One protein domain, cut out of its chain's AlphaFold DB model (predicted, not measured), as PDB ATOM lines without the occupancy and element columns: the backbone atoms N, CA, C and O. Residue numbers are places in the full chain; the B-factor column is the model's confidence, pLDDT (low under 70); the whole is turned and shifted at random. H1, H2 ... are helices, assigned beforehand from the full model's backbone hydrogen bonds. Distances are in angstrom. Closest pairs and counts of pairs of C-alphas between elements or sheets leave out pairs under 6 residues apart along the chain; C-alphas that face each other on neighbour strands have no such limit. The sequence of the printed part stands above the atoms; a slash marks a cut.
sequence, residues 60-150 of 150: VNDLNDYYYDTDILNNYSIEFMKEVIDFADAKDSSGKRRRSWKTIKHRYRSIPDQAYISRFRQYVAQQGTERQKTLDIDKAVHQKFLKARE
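What this domain is: This is residues 60 to 150 of the 150 residues of the protein "Hypothetical protein" of Rotaria sp. Silwood2 (UniProt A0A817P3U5). Picture a small body in which H4 crosses H2 and H3 lies near the last residues of H2, with a long helical arm, H5, sticking out at one end and a tail without a named helix, residues 60 to 69, at the other. H5 runs on from H4 in nearly the same direction after a step. The printed part has 91 residues with five named helices, H1 to H5 in order, and no named strand; the class is all helix. It is extended, with a radius of gyration of the C-alphas of 19.6 A and spans of 68 by 45 by 18 A.

How they stand to each other: Start at H1, residues 70 to 74, close but not clearly touching H2, residues 78 to 89: their closest C-alphas, of Asn 74 and Phe 80, are 7.0 A apart. Next look at Ala 88 and Ile 104, 6.4 A apart, the closest C-alphas of H2 and H3, residues 101 to 107; these helices only just touch, with 3 pairs of C-alphas within 8 A, at a steep tilt of 46 degrees, opposite ways. H2 touches H4, residues 114 to 127, closest at the C-alphas of Ile 85 and Ile 117, 6.8 A, at a steep tilt of 64 degrees, opposite ways. H5, residues 130 to 147, touches no helix and stands at a shallow tilt of 18 degrees to H4, the same way. In each helix, every O i to N i+4 pair is within hydrogen-bond range.

Where its parts are: Find C-alpha 70 at (27.513, -40.969, 40.703), where H1 begins. H2 is 16.3 A long, H4 20.1 A and H5 25.9 A, ending at C-alpha 147, (-2.208, -76.361, 30.720).

The domain as a whole: The C-alphas farthest apart, of Asn 61 and Glu 150, are 68.7 A apart. The printed part has no cut; the link from H2 to H3 is long. Look for pLDDT under 70 at residues 60 to 74, 127 to 132, 134 and 150.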
ATOM      1  N   VAL A  60      44.615 -36.813  26.687       42.97
ATOM      2  CA  VAL A  60      45.116 -35.459  26.866       42.97
ATOM      3  C   VAL A  60      44.358 -34.863  28.045       42.97
ATOM      4  O   VAL A  60      43.205 -34.467  27.914       42.97
ATOM      5  N   ASN A  61      45.067 -34.847  29.175       45.81
ATOM      6  CA  ASN A  61      44.962 -33.914  30.292       45.81
ATOM      7  C   ASN A  61      43.557 -33.653  30.846       45.81
ATOM      8  O   ASN A  61      42.868 -32.746  30.398       45.81
ATOM      9  N   ASP A  62      43.207 -34.368  31.911       40.59
ATOM     10  CA  ASP A  62      43.007 -33.701  33.202       40.59
ATOM     11  C   ASP A  62      43.003 -34.749  34.321       40.59
ATOM     12  O   ASP A  62      42.010 -35.399  34.640       40.59
ATOM     13  N   LEU A  63      44.193 -34.929  34.894       48.50
ATOM     14  CA  LEU A  63      44.402 -35.491  36.220       48.50
ATOM     15  C   LEU A  63      43.734 -34.559  37.243       48.50
ATOM     16  O   LEU A  63      44.391 -33.657  37.756       48.50
ATOM     17  N   ASN A  64      42.449 -34.753  37.545       42.00
ATOM     18  CA  ASN A  64      41.901 -34.298  38.820       42.00
ATOM     19  C   ASN A  64      40.625 -35.053  39.225       42.00
ATOM     20  O   ASN A  64      39.728 -35.253  38.415       42.00
ATOM     21  N   ASP A  65      40.580 -35.412  40.507       41.19
ATOM     22  CA  ASP A  65      39.481 -36.003  41.282       41.19
ATOM     23  C   ASP A  65      39.124 -37.487  41.091       41.19
ATOM     24  O   ASP A  65      38.249 -37.907  40.338       41.19
ATOM     25  N   TYR A  66      39.750 -38.292  41.953       40.75
ATOM     26  CA  TYR A  66      39.364 -39.655  42.306       40.75
ATOM     27  C   TYR A  66      38.158 -39.631  43.273       40.75
ATOM     28  O   TYR A  66      38.257 -40.009  44.438       40.75
ATOM     29  N   TYR A  67      37.008 -39.156  42.798       45.88
ATOM     30  CA  TYR A  67      35.708 -39.377  43.434       45.88
ATOM     31  C   TYR A  67      34.891 -40.216  42.451       45.88
ATOM     32  O   TYR A  67      34.773 -39.842  41.288       45.88
ATOM     33  N   TYR A  68      34.373 -41.378  42.869       44.56
ATOM     34  CA  TYR A  68      33.426 -42.138  42.046       44.56
ATOM     35  C   TYR A  68      32.152 -41.303  41.921       44.56
ATOM     36  O   TYR A  68      31.254 -41.373  42.758       44.56
ATOM     37  N   ASP A  69      32.137 -40.453  40.905       46.28
ATOM     38  CA  ASP A  69      31.066 -39.525  40.634       46.28
ATOM     39  C   ASP A  69      29.851 -40.330  40.167       46.28
ATOM     40  O   ASP A  69      29.868 -40.998  39.127       46.28
ATOM     41  N   THR A  70      28.802 -40.321  40.984       53.94
ATOM     42  CA  THR A  70      27.513 -40.969  40.703       53.94
ATOM     43  C   THR A  70      26.963 -40.522  39.339       53.94
ATOM     44  O   THR A  70      26.259 -41.282  38.671       53.94
ATOM     45  N   ASP A  71      27.364 -39.335  38.871       57.25
ATOM     46  CA  ASP A  71      27.042 -38.821  37.543       57.25
ATOM     47  C   ASP A  71      27.651 -39.641  36.399       57.25
ATOM     48  O   ASP A  71      27.012 -39.795  35.357       57.25
ATOM     49  N   ILE A  72      28.825 -40.259  36.569       58.16
ATOM     50  CA  ILE A  72      29.419 -41.122  35.534       58.16
ATOM     51  C   ILE A  72      28.570 -42.380  35.337       58.16
ATOM     52  O   ILE A  72      28.331 -42.782  34.200       58.16
ATOM     53  N   LEU A  73      28.068 -42.981  36.418       58.34
ATOM     54  CA  LEU A  73      27.172 -44.142  36.345       58.34
ATOM     55  C   LEU A  73      25.822 -43.772  35.715       58.34
ATOM     56  O   LEU A  73      25.306 -44.525  34.887       58.34
ATOM     57  N   ASN A  74      25.287 -42.588  36.027       62.88
ATOM     58  CA  ASN A  74      24.059 -42.089  35.404       62.88
ATOM     59  C   ASN A  74      24.221 -41.864  33.892       62.88
ATOM     60  O   ASN A  74      23.307 -42.188  33.129       62.88
ATOM     61  N   ASN A  75      25.402 -41.412  33.455       70.12
ATOM     62  CA  ASN A  75      25.758 -41.166  32.050       70.12
ATOM     63  C   ASN A  75      25.852 -42.433  31.181       70.12
ATOM     64  O   ASN A  75      26.078 -42.319  29.976       70.12
ATOM     65  N   TYR A  76      25.682 -43.623  31.762       74.69
ATOM     66  CA  TYR A  76      25.580 -44.890  31.027       74.69
ATOM     67  C   TYR A  76      24.395 -45.754  31.486       74.69
ATOM     68  O   TYR A  76      24.327 -46.938  31.153       74.69
ATOM     69  N   SER A  77      23.442 -45.178  32.226       81.88
ATOM     70  CA  SER A  77      22.202 -45.870  32.583       81.88
ATOM     71  C   SER A  77      21.377 -46.236  31.341       81.88
ATOM     72  O   SER A  77      21.485 -45.614  30.277       81.88
ATOM     73  N   ILE A  78      20.519 -47.252  31.467       82.50
ATOM     74  CA  ILE A  78      19.617 -47.672  30.383       82.50
ATOM     75  C   ILE A  78      18.673 -46.524  30.011       82.50
ATOM     76  O   ILE A  78      18.371 -46.319  28.836       82.50
ATOM     77  N   GLU A  79      18.211 -45.777  31.006       82.88
ATOM     78  CA  GLU A  79      17.340 -44.614  30.883       82.88
ATOM     79  C   GLU A  79      18.027 -43.510  30.081       82.88
ATOM     80  O   GLU A  79      17.465 -43.033  29.094       82.88
ATOM     81  N   PHE A  80      19.270 -43.177  30.439       88.25
ATOM     82  CA  PHE A  80      20.086 -42.226  29.689       88.25
ATOM     83  C   PHE A  80      20.259 -42.668  28.234       88.25
ATOM     84  O   PHE A  80      20.038 -41.897  27.303       88.25
ATOM     85  N   MET A  81      20.593 -43.938  28.011       88.56
ATOM     86  CA  MET A  81      20.826 -44.446  26.664       88.56
ATOM     87  C   MET A  81      19.550 -44.503  25.807       88.56
ATOM     88  O   MET A  81      19.623 -44.316  24.589       88.56
ATOM     89  N   LYS A  82      18.372 -44.694  26.415       87.81
ATOM     90  CA  LYS A  82      17.079 -44.509  25.734       87.81
ATOM     91  C   LYS A  82      16.874 -43.052  25.327       87.81
ATOM     92  O   LYS A  82      16.548 -42.806  24.171       87.81
ATOM     93  N   GLU A  83      17.148 -42.097  26.219       91.00
ATOM     94  CA  GLU A  83      17.062 -40.665  25.897       91.00
ATOM     95  C   GLU A  83      17.984 -40.294  24.723       91.00
ATOM     96  O   GLU A  83      17.579 -39.586  23.798       91.00
ATOM     97  N   VAL A  84      19.212 -40.823  24.715       91.88
ATOM     98  CA  VAL A  84      20.176 -40.633  23.621       91.88
ATOM     99  C   VAL A  84      19.621 -41.162  22.295       91.88
ATOM    100  O   VAL A  84      19.728 -40.475  21.273       91.88
ATOM    101  N   ILE A  85      19.027 -42.363  22.289       91.31
ATOM    102  CA  ILE A  85      18.394 -42.939  21.093       91.31
ATOM    103  C   ILE A  85      17.232 -42.065  20.628       91.31
ATOM    104  O   ILE A  85      17.204 -41.689  19.455       91.31
ATOM    105  N   ASP A  86      16.314 -41.705  21.522       92.12
ATOM    106  CA  ASP A  86      15.126 -40.915  21.191       92.12
ATOM    107  C   ASP A  86      15.515 -39.550  20.613       92.12
ATOM    108  O   ASP A  86      14.965 -39.093  19.606       92.12
ATOM    109  N   PHE A  87      16.534 -38.913  21.191       93.06
ATOM    110  CA  PHE A  87      17.071 -37.661  20.677       93.06
ATOM    111  C   PHE A  87      17.723 -37.823  19.297       93.06
ATOM    112  O   PHE A  87      17.549 -36.960  18.427       93.06
ATOM    113  N   ALA A  88      18.473 -38.908  19.085       90.88
ATOM    114  CA  ALA A  88      19.129 -39.209  17.815       90.88
ATOM    115  C   ALA A  88      18.131 -39.581  16.703       90.88
ATOM    116  O   ALA A  88      18.364 -39.265  15.533       90.88
ATOM    117  N   ASP A  89      17.024 -40.229  17.065       91.00
ATOM    118  CA  ASP A  89      15.998 -40.725  16.145       91.00
ATOM    119  C   ASP A  89      14.814 -39.772  15.974       91.00
ATOM    120  O   ASP A  89      13.953 -40.013  15.125       91.00
ATOM    121  N   ALA A  90      14.820 -38.641  16.686       91.88
ATOM    122  CA  ALA A  90      13.868 -37.557  16.505       91.88
ATOM    123  C   ALA A  90      13.769 -37.152  15.025       91.88
ATOM    124  O   ALA A  90      14.745 -36.713  14.398       91.88
ATOM    125  N   LYS A  91      12.561 -37.283  14.475       92.62
ATOM    126  CA  LYS A  91      12.251 -36.950  13.084       92.62
ATOM    127  C   LYS A  91      11.785 -35.503  12.952       92.62
ATOM    128  O   LYS A  91      11.234 -34.925  13.889       92.62
ATOM    129  N   ASP A  92      12.053 -34.909  11.800       89.56
ATOM    130  CA  ASP A  92      11.442 -33.646  11.396       89.56
ATOM    131  C   ASP A  92      10.018 -33.866  10.849       89.56
ATOM    132  O   ASP A  92       9.531 -34.995  10.750       89.56
ATOM    133  N   SER A  93       9.346 -32.777  10.466       88.44
ATOM    134  CA  SER A  93       8.031 -32.825   9.812       88.44
ATOM    135  C   SER A  93       8.035 -33.588   8.480       88.44
ATOM    136  O   SER A  93       6.976 -33.993   8.013       88.44
ATOM    137  N   SER A  94       9.208 -33.817   7.882       86.75
ATOM    138  CA  SER A  94       9.395 -34.575   6.639       86.75
ATOM    139  C   SER A  94       9.715 -36.059   6.884       86.75
ATOM    140  O   SER A  94       9.981 -36.797   5.937       86.75
ATOM    141  N   GLY A  95       9.733 -36.513   8.142       85.38
ATOM    142  CA  GLY A  95      10.057 -37.891   8.516       85.38
ATOM    143  C   GLY A  95      11.548 -38.249   8.441       85.38
ATOM    144  O   GLY A  95      11.902 -39.408   8.688       85.38
ATOM    145  N   LYS A  96      12.435 -37.293   8.131       87.06
ATOM    146  CA  LYS A  96      13.890 -37.493   8.096       87.06
ATOM    147  C   LYS A  96      14.487 -37.291   9.484       87.06
ATOM    148  O   LYS A  96      13.932 -36.587  10.326       87.06
ATOM    149  N   ARG A  97      15.647 -37.907   9.738       86.56
ATOM    150  CA  ARG A  97      16.391 -37.684  10.986       86.56
ATOM    151  C   ARG A  97      16.768 -36.212  11.100       86.56
ATOM    152  O   ARG A  97      17.478 -35.681  10.252       86.56
ATOM    153  N   ARG A  98      16.332 -35.583  12.191       89.88
ATOM    154  CA  ARG A  98      16.543 -34.154  12.436       89.88
ATOM    155  C   ARG A  98      17.978 -33.828  12.852       89.88
ATOM    156  O   ARG A  98      18.406 -32.683  12.727       89.88
ATOM    157  N   ARG A  99      18.706 -34.783  13.440       89.38
ATOM    158  CA  ARG A  99      19.974 -34.526  14.139       89.38
ATOM    159  C   ARG A  99      21.153 -35.201  13.446       89.38
ATOM    160  O   ARG A  99      21.102 -36.382  13.122       89.38
ATOM    161  N   SER A 100      22.229 -34.438  13.260       92.62
ATOM    162  CA  SER A 100      23.518 -34.962  12.808       92.62
ATOM    163  C   SER A 100      24.313 -35.534  13.985       92.62
ATOM    164  O   SER A 100      24.080 -35.168  15.143       92.62
ATOM    165  N   TRP A 101      25.302 -36.383  13.691       91.56
ATOM    166  CA  TRP A 101      26.198 -36.937  14.711       91.56
ATOM    167  C   TRP A 101      26.889 -35.847  15.539       91.56
ATOM    168  O   TRP A 101      26.930 -35.930  16.763       91.56
ATOM    169  N   LYS A 102      27.332 -34.762  14.892       92.12
ATOM    170  CA  LYS A 102      27.952 -33.614  15.566       92.12
ATOM    171  C   LYS A 102      27.031 -33.000  16.628       92.12
ATOM    172  O   LYS A 102      27.489 -32.669  17.718       92.12
ATOM    173  N   THR A 103      25.734 -32.876  16.339       91.94
ATOM    174  CA  THR A 103      24.749 -32.365  17.306       91.94
ATOM    175  C   THR A 103      24.543 -33.332  18.471       91.94
ATOM    176  O   THR A 103      24.450 -32.892  19.615       91.94
ATOM    177  N   ILE A 104      24.492 -34.636  18.191       91.81
ATOM    178  CA  ILE A 104      24.336 -35.676  19.214       91.81
ATOM    179  C   ILE A 104      25.550 -35.673  20.152       91.81
ATOM    180  O   ILE A 104      25.373 -35.553  21.360       91.81
ATOM    181  N   LYS A 105      26.772 -35.697  19.606       91.31
ATOM    182  CA  LYS A 105      28.027 -35.692  20.374       91.31
ATOM    183  C   LYS A 105      28.218 -34.421  21.205       91.31
ATOM    184  O   LYS A 105      28.770 -34.485  22.298       91.31
ATOM    185  N   HIS A 106      27.745 -33.268  20.725       91.38
ATOM    186  CA  HIS A 106      27.780 -32.044  21.525       91.38
ATOM    187  C   HIS A 106      26.879 -32.151  22.765       91.38
ATOM    188  O   HIS A 106      27.298 -31.734  23.846       91.38
ATOM    189  N   ARG A 107      25.658 -32.683  22.620       90.62
ATOM    190  CA  ARG A 107      24.710 -32.826  23.738       90.62
ATOM    191  C   ARG A 107      25.129 -33.939  24.698       90.62
ATOM    192  O   ARG A 107      25.122 -33.730  25.902       90.62
ATOM    193  N   TYR A 108      25.531 -35.084  24.159       91.12
ATOM    194  CA  TYR A 108      25.899 -36.278  24.914       91.12
ATOM    195  C   TYR A 108      27.394 -36.549  24.748       91.12
ATOM    196  O   TYR A 108      27.813 -37.424  23.989       91.12
ATOM    197  N   ARG A 109      28.216 -35.745  25.437       87.94
ATOM    198  CA  ARG A 109      29.684 -35.795  25.321       87.94
ATOM    199  C   ARG A 109      30.267 -37.144  25.743       87.94
ATOM    200  O   ARG A 109      31.262 -37.567  25.149       87.94
ATOM    201  N   SER A 110      29.614 -37.812  26.696       86.50
ATOM    202  CA  SER A 110      29.971 -39.138  27.213       86.50
ATOM    203  C   SER A 110      29.911 -40.241  26.156       86.50
ATOM    204  O   SER A 110      30.655 -41.208  26.250       86.50
ATOM    205  N   ILE A 111      29.089 -40.101  25.109       86.88
ATOM    206  CA  ILE A 111      28.965 -41.142  24.083       86.88
ATOM    207  C   ILE A 111      30.212 -41.137  23.192       86.88
ATOM    208  O   ILE A 111      30.439 -40.140  22.503       86.88
ATOM    209  N   PRO A 112      31.008 -42.219  23.142       85.75
ATOM    210  CA  PRO A 112      32.298 -42.215  22.455       85.75
ATOM    211  C   PRO A 112      32.145 -42.053  20.940       85.75
ATOM    212  O   PRO A 112      32.725 -41.135  20.359       85.75
ATOM    213  N   ASP A 113      31.302 -42.876  20.316       87.88
ATOM    214  CA  ASP A 113      31.142 -42.942  18.866       87.88
ATOM    215  C   ASP A 113      29.690 -43.244  18.438       87.88
ATOM    216  O   ASP A 113      28.810 -43.565  19.244       87.88
ATOM    217  N   GLN A 114      29.424 -43.131  17.134       88.62
ATOM    218  CA  GLN A 114      28.109 -43.435  16.566       88.62
ATOM    219  C   GLN A 114      27.794 -44.941  16.605       88.62
ATOM    220  O   GLN A 114      26.623 -45.328  16.679       88.62
ATOM    221  N   ALA A 115      28.820 -45.796  16.556       88.06
ATOM    222  CA  ALA A 115      28.661 -47.246  16.594       88.06
ATOM    223  C   ALA A 115      28.105 -47.718  17.947       88.06
ATOM    224  O   ALA A 115      27.341 -48.679  17.997       88.06
ATOM    225  N   TYR A 116      28.411 -47.016  19.033       87.38
ATOM    226  CA  TYR A 116      27.909 -47.254  20.378       87.38
ATOM    227  C   TYR A 116      26.389 -47.083  20.443       87.38
ATOM    228  O   TYR A 116      25.688 -47.967  20.933       87.38
ATOM    229  N   ILE A 117      25.850 -46.020  19.831       90.00
ATOM    230  CA  ILE A 117      24.393 -45.838  19.710       90.00
ATOM    231  C   ILE A 117      23.775 -46.969  18.883       90.00
ATOM    232  O   ILE A 117      22.730 -47.501  19.248       90.00
ATOM    233  N   SER A 118      24.404 -47.362  17.772       87.75
ATOM    234  CA  SER A 118      23.902 -48.462  16.936       87.75
ATOM    235  C   SER A 118      23.873 -49.798  17.683       87.75
ATOM    236  O   SER A 118      22.874 -50.512  17.598       87.75
ATOM    237  N   ARG A 119      24.917 -50.107  18.460       84.56
ATOM    238  CA  ARG A 119      24.960 -51.280  19.346       84.56
ATOM    239  C   ARG A 119      23.850 -51.223  20.388       84.56
ATOM    240  O   ARG A 119      23.143 -52.208  20.578       84.56
ATOM    241  N   PHE A 120      23.621 -50.062  20.998       86.31
ATOM    242  CA  PHE A 120      22.549 -49.921  21.979       86.31
ATOM    243  C   PHE A 120      21.149 -50.038  21.352       86.31
ATOM    244  O   PHE A 120      20.265 -50.645  21.947       86.31
ATOM    245  N   ARG A 121      20.944 -49.567  20.112       86.94
ATOM    246  CA  ARG A 121      19.692 -49.825  19.372       86.94
ATOM    247  C   ARG A 121      19.442 -51.320  19.203       86.94
ATOM    248  O   ARG A 121      18.321 -51.771  19.411       86.94
ATOM    249  N   GLN A 122      20.475 -52.078  18.835       84.06
ATOM    250  CA  GLN A 122      20.374 -53.534  18.713       84.06
ATOM    251  C   GLN A 122      20.081 -54.180  20.066       84.06
ATOM    252  O   GLN A 122      19.185 -55.010  20.147       84.06
ATOM    253  N   TYR A 123      20.762 -53.748  21.128       81.69
ATOM    254  CA  TYR A 123      20.517 -54.222  22.488       81.69
ATOM    255  C   TYR A 123      19.063 -53.993  22.924       81.69
ATOM    256  O   TYR A 123      18.398 -54.934  23.347       81.69
ATOM    257  N   VAL A 124      18.530 -52.778  22.753       77.56
ATOM    258  CA  VAL A 124      17.131 -52.451  23.083       77.56
ATOM    259  C   VAL A 124      16.153 -53.283  22.249       77.56
ATOM    260  O   VAL A 124      15.162 -53.776  22.788       77.56
ATOM    261  N   ALA A 125      16.435 -53.477  20.958       76.38
ATOM    262  CA  ALA A 125      15.593 -54.277  20.072       76.38
ATOM    263  C   ALA A 125      15.615 -55.779  20.412       76.38
ATOM    264  O   ALA A 125      14.585 -56.436  20.311       76.38
ATOM    265  N   GLN A 126      16.772 -56.322  20.808       72.06
ATOM    266  CA  GLN A 126      16.957 -57.746  21.104       72.06
ATOM    267  C   GLN A 126      16.488 -58.124  22.507       72.06
ATOM    268  O   GLN A 126      15.868 -59.165  22.695       72.06
ATOM    269  N   GLN A 127      16.810 -57.304  23.504       66.44
ATOM    270  CA  GLN A 127      16.522 -57.619  24.899       66.44
ATOM    271  C   GLN A 127      15.098 -57.196  25.282       66.44
ATOM    272  O   GLN A 127      14.525 -57.773  26.199       66.44
ATOM    273  N   GLY A 128      14.488 -56.225  24.596       61.62
ATOM    274  CA  GLY A 128      13.242 -55.622  25.063       61.62
ATOM    275  C   GLY A 128      13.437 -54.863  26.382       61.62
ATOM    276  O   GLY A 128      14.505 -54.880  27.001       61.62
ATOM    277  N   THR A 129      12.410 -54.141  26.830       63.53
ATOM    278  CA  THR A 129      12.470 -53.501  28.156       63.53
ATOM    279  C   THR A 129      12.332 -54.558  29.251       63.53
ATOM    280  O   THR A 129      11.684 -55.579  29.036       63.53
ATOM    281  N   GLU A 130      12.897 -54.319  30.438       60.94
ATOM    282  CA  GLU A 130      12.696 -55.187  31.612       60.94
ATOM    283  C   GLU A 130      11.209 -55.519  31.810       60.94
ATOM    284  O   GLU A 130      10.839 -56.683  31.903       60.94
ATOM    285  N   ARG A 131      10.344 -54.504  31.695       63.44
ATOM    286  CA  ARG A 131       8.884 -54.642  31.721       63.44
ATOM    287  C   ARG A 131       8.341 -55.623  30.675       63.44
ATOM    288  O   ARG A 131       7.428 -56.382  30.981       63.44
ATOM    289  N   GLN A 132       8.879 -55.604  29.456       63.59
ATOM    290  CA  GLN A 132       8.495 -56.537  28.393       63.59
ATOM    291  C   GLN A 132       8.857 -57.974  28.781       63.59
ATOM    292  O   GLN A 132       8.011 -58.860  28.708       63.59
ATOM    293  N   LYS A 133      10.078 -58.183  29.289       70.75
ATOM    294  CA  LYS A 133      10.537 -59.498  29.753       70.75
ATOM    295  C   LYS A 133       9.689 -60.019  30.913       70.75
ATOM    296  O   LYS A 133       9.336 -61.193  30.928       70.75
ATOM    297  N   THR A 134       9.333 -59.161  31.871       69.31
ATOM    298  CA  THR A 134       8.469 -59.538  32.999       69.31
ATOM    299  C   THR A 134       7.078 -59.951  32.523       69.31
ATOM    300  O   THR A 134       6.562 -60.965  32.982       69.31
ATOM    301  N   LEU A 135       6.491 -59.212  31.575       73.88
ATOM    302  CA  LEU A 135       5.199 -59.562  30.974       73.88
ATOM    303  C   LEU A 135       5.258 -60.890  30.209       73.88
ATOM    304  O   LEU A 135       4.325 -61.688  30.289       73.88
ATOM    305  N   ASP A 136       6.354 -61.152  29.500       73.75
ATOM    306  CA  ASP A 136       6.542 -62.406  28.770       73.75
ATOM    307  C   ASP A 136       6.689 -63.603  29.723       73.75
ATOM    308  O   ASP A 136       6.101 -64.663  29.481       73.75
ATOM    309  N   ILE A 137       7.404 -63.432  30.842       77.44
ATOM    310  CA  ILE A 137       7.505 -64.442  31.906       77.44
ATOM    311  C   ILE A 137       6.131 -64.702  32.527       77.44
ATOM    312  O   ILE A 137       5.729 -65.860  32.634       77.44
ATOM    313  N   ASP A 138       5.402 -63.650  32.898       81.62
ATOM    314  CA  ASP A 138       4.078 -63.762  33.514       81.62
ATOM    315  C   ASP A 138       3.100 -64.516  32.599       81.62
ATOM    316  O   ASP A 138       2.479 -65.507  32.994       81.62
ATOM    317  N   LYS A 139       3.075 -64.154  31.312       87.56
ATOM    318  CA  LYS A 139       2.281 -64.846  30.291       87.56
ATOM    319  C   LYS A 139       2.671 -66.320  30.153       87.56
ATOM    320  O   LYS A 139       1.794 -67.181  30.056       87.56
ATOM    321  N   ALA A 140       3.967 -66.630  30.150       85.56
ATOM    322  CA  ALA A 140       4.455 -68.002  30.047       85.56
ATOM    323  C   ALA A 140       4.089 -68.847  31.282       85.56
ATOM    324  O   ALA A 140       3.699 -70.010  31.143       85.56
ATOM    325  N   VAL A 141       4.185 -68.274  32.485       84.25
ATOM    326  CA  VAL A 141       3.782 -68.923  33.741       84.25
ATOM    327  C   VAL A 141       2.276 -69.174  33.743       84.25
ATOM    328  O   VAL A 141       1.848 -70.304  33.987       84.25
ATOM    329  N   HIS A 142       1.475 -68.173  33.380       87.25
ATOM    330  CA  HIS A 142       0.024 -68.299  33.293       87.25
ATOM    331  C   HIS A 142      -0.404 -69.412  32.324       87.25
ATOM    332  O   HIS A 142      -1.229 -70.257  32.668       87.25
ATOM    333  N   GLN A 143       0.215 -69.490  31.141       84.00
ATOM    334  CA  GLN A 143      -0.057 -70.566  30.182       84.00
ATOM    335  C   GLN A 143       0.284 -71.958  30.724       84.00
ATOM    336  O   GLN A 143      -0.439 -72.914  30.444       84.00
ATOM    337  N   LYS A 144       1.368 -72.098  31.496       82.56
ATOM    338  CA  LYS A 144       1.706 -73.375  32.140       82.56
ATOM    339  C   LYS A 144       0.682 -73.762  33.204       82.56
ATOM    340  O   LYS A 144       0.333 -74.935  33.279       82.56
ATOM    341  N   PHE A 145       0.178 -72.800  33.974       85.31
ATOM    342  CA  PHE A 145      -0.897 -73.046  34.936       85.31
ATOM    343  C   PHE A 145      -2.196 -73.480  34.257       85.31
ATOM    344  O   PHE A 145      -2.819 -74.429  34.722       85.31
ATOM    345  N   LEU A 146      -2.584 -72.840  33.149       86.94
ATOM    346  CA  LEU A 146      -3.765 -73.243  32.381       86.94
ATOM    347  C   LEU A 146      -3.628 -74.673  31.842       86.94
ATOM    348  O   LEU A 146      -4.516 -75.486  32.060       86.94
ATOM    349  N   LYS A 147      -2.482 -75.008  31.236       81.25
ATOM    350  CA  LYS A 147      -2.208 -76.361  30.720       81.25
ATOM    351  C   LYS A 147      -2.135 -77.443  31.793       81.25
ATOM    352  O   LYS A 147      -2.356 -78.600  31.485       81.25
ATOM    353  N   ALA A 148      -1.751 -77.093  33.017       73.81
ATOM    354  CA  ALA A 148      -1.717 -78.037  34.134       73.81
ATOM    355  C   ALA A 148      -3.099 -78.245  34.777       73.81
ATOM    356  O   ALA A 148      -3.242 -79.096  35.652       73.81
ATOM    357  N   ARG A 149      -4.078 -77.411  34.408       70.31
ATOM    358  CA  ARG A 149      -5.447 -77.441  34.920       70.31
ATOM    359  C   ARG A 149      -6.404 -78.198  33.988       70.31
ATOM    360  O   ARG A 149      -7.471 -78.594  34.450       70.31
ATOM    361  N   GLU A 150      -6.027 -78.358  32.720       55.53
ATOM    362  CA  GLU A 150      -6.595 -79.330  31.770       55.53
ATOM    363  C   GLU A 150      -6.064 -80.741  32.051       55.53
ATOM    364  O   GLU A 150      -6.868 -81.691  31.933       55.53
TER     365      GLU A 150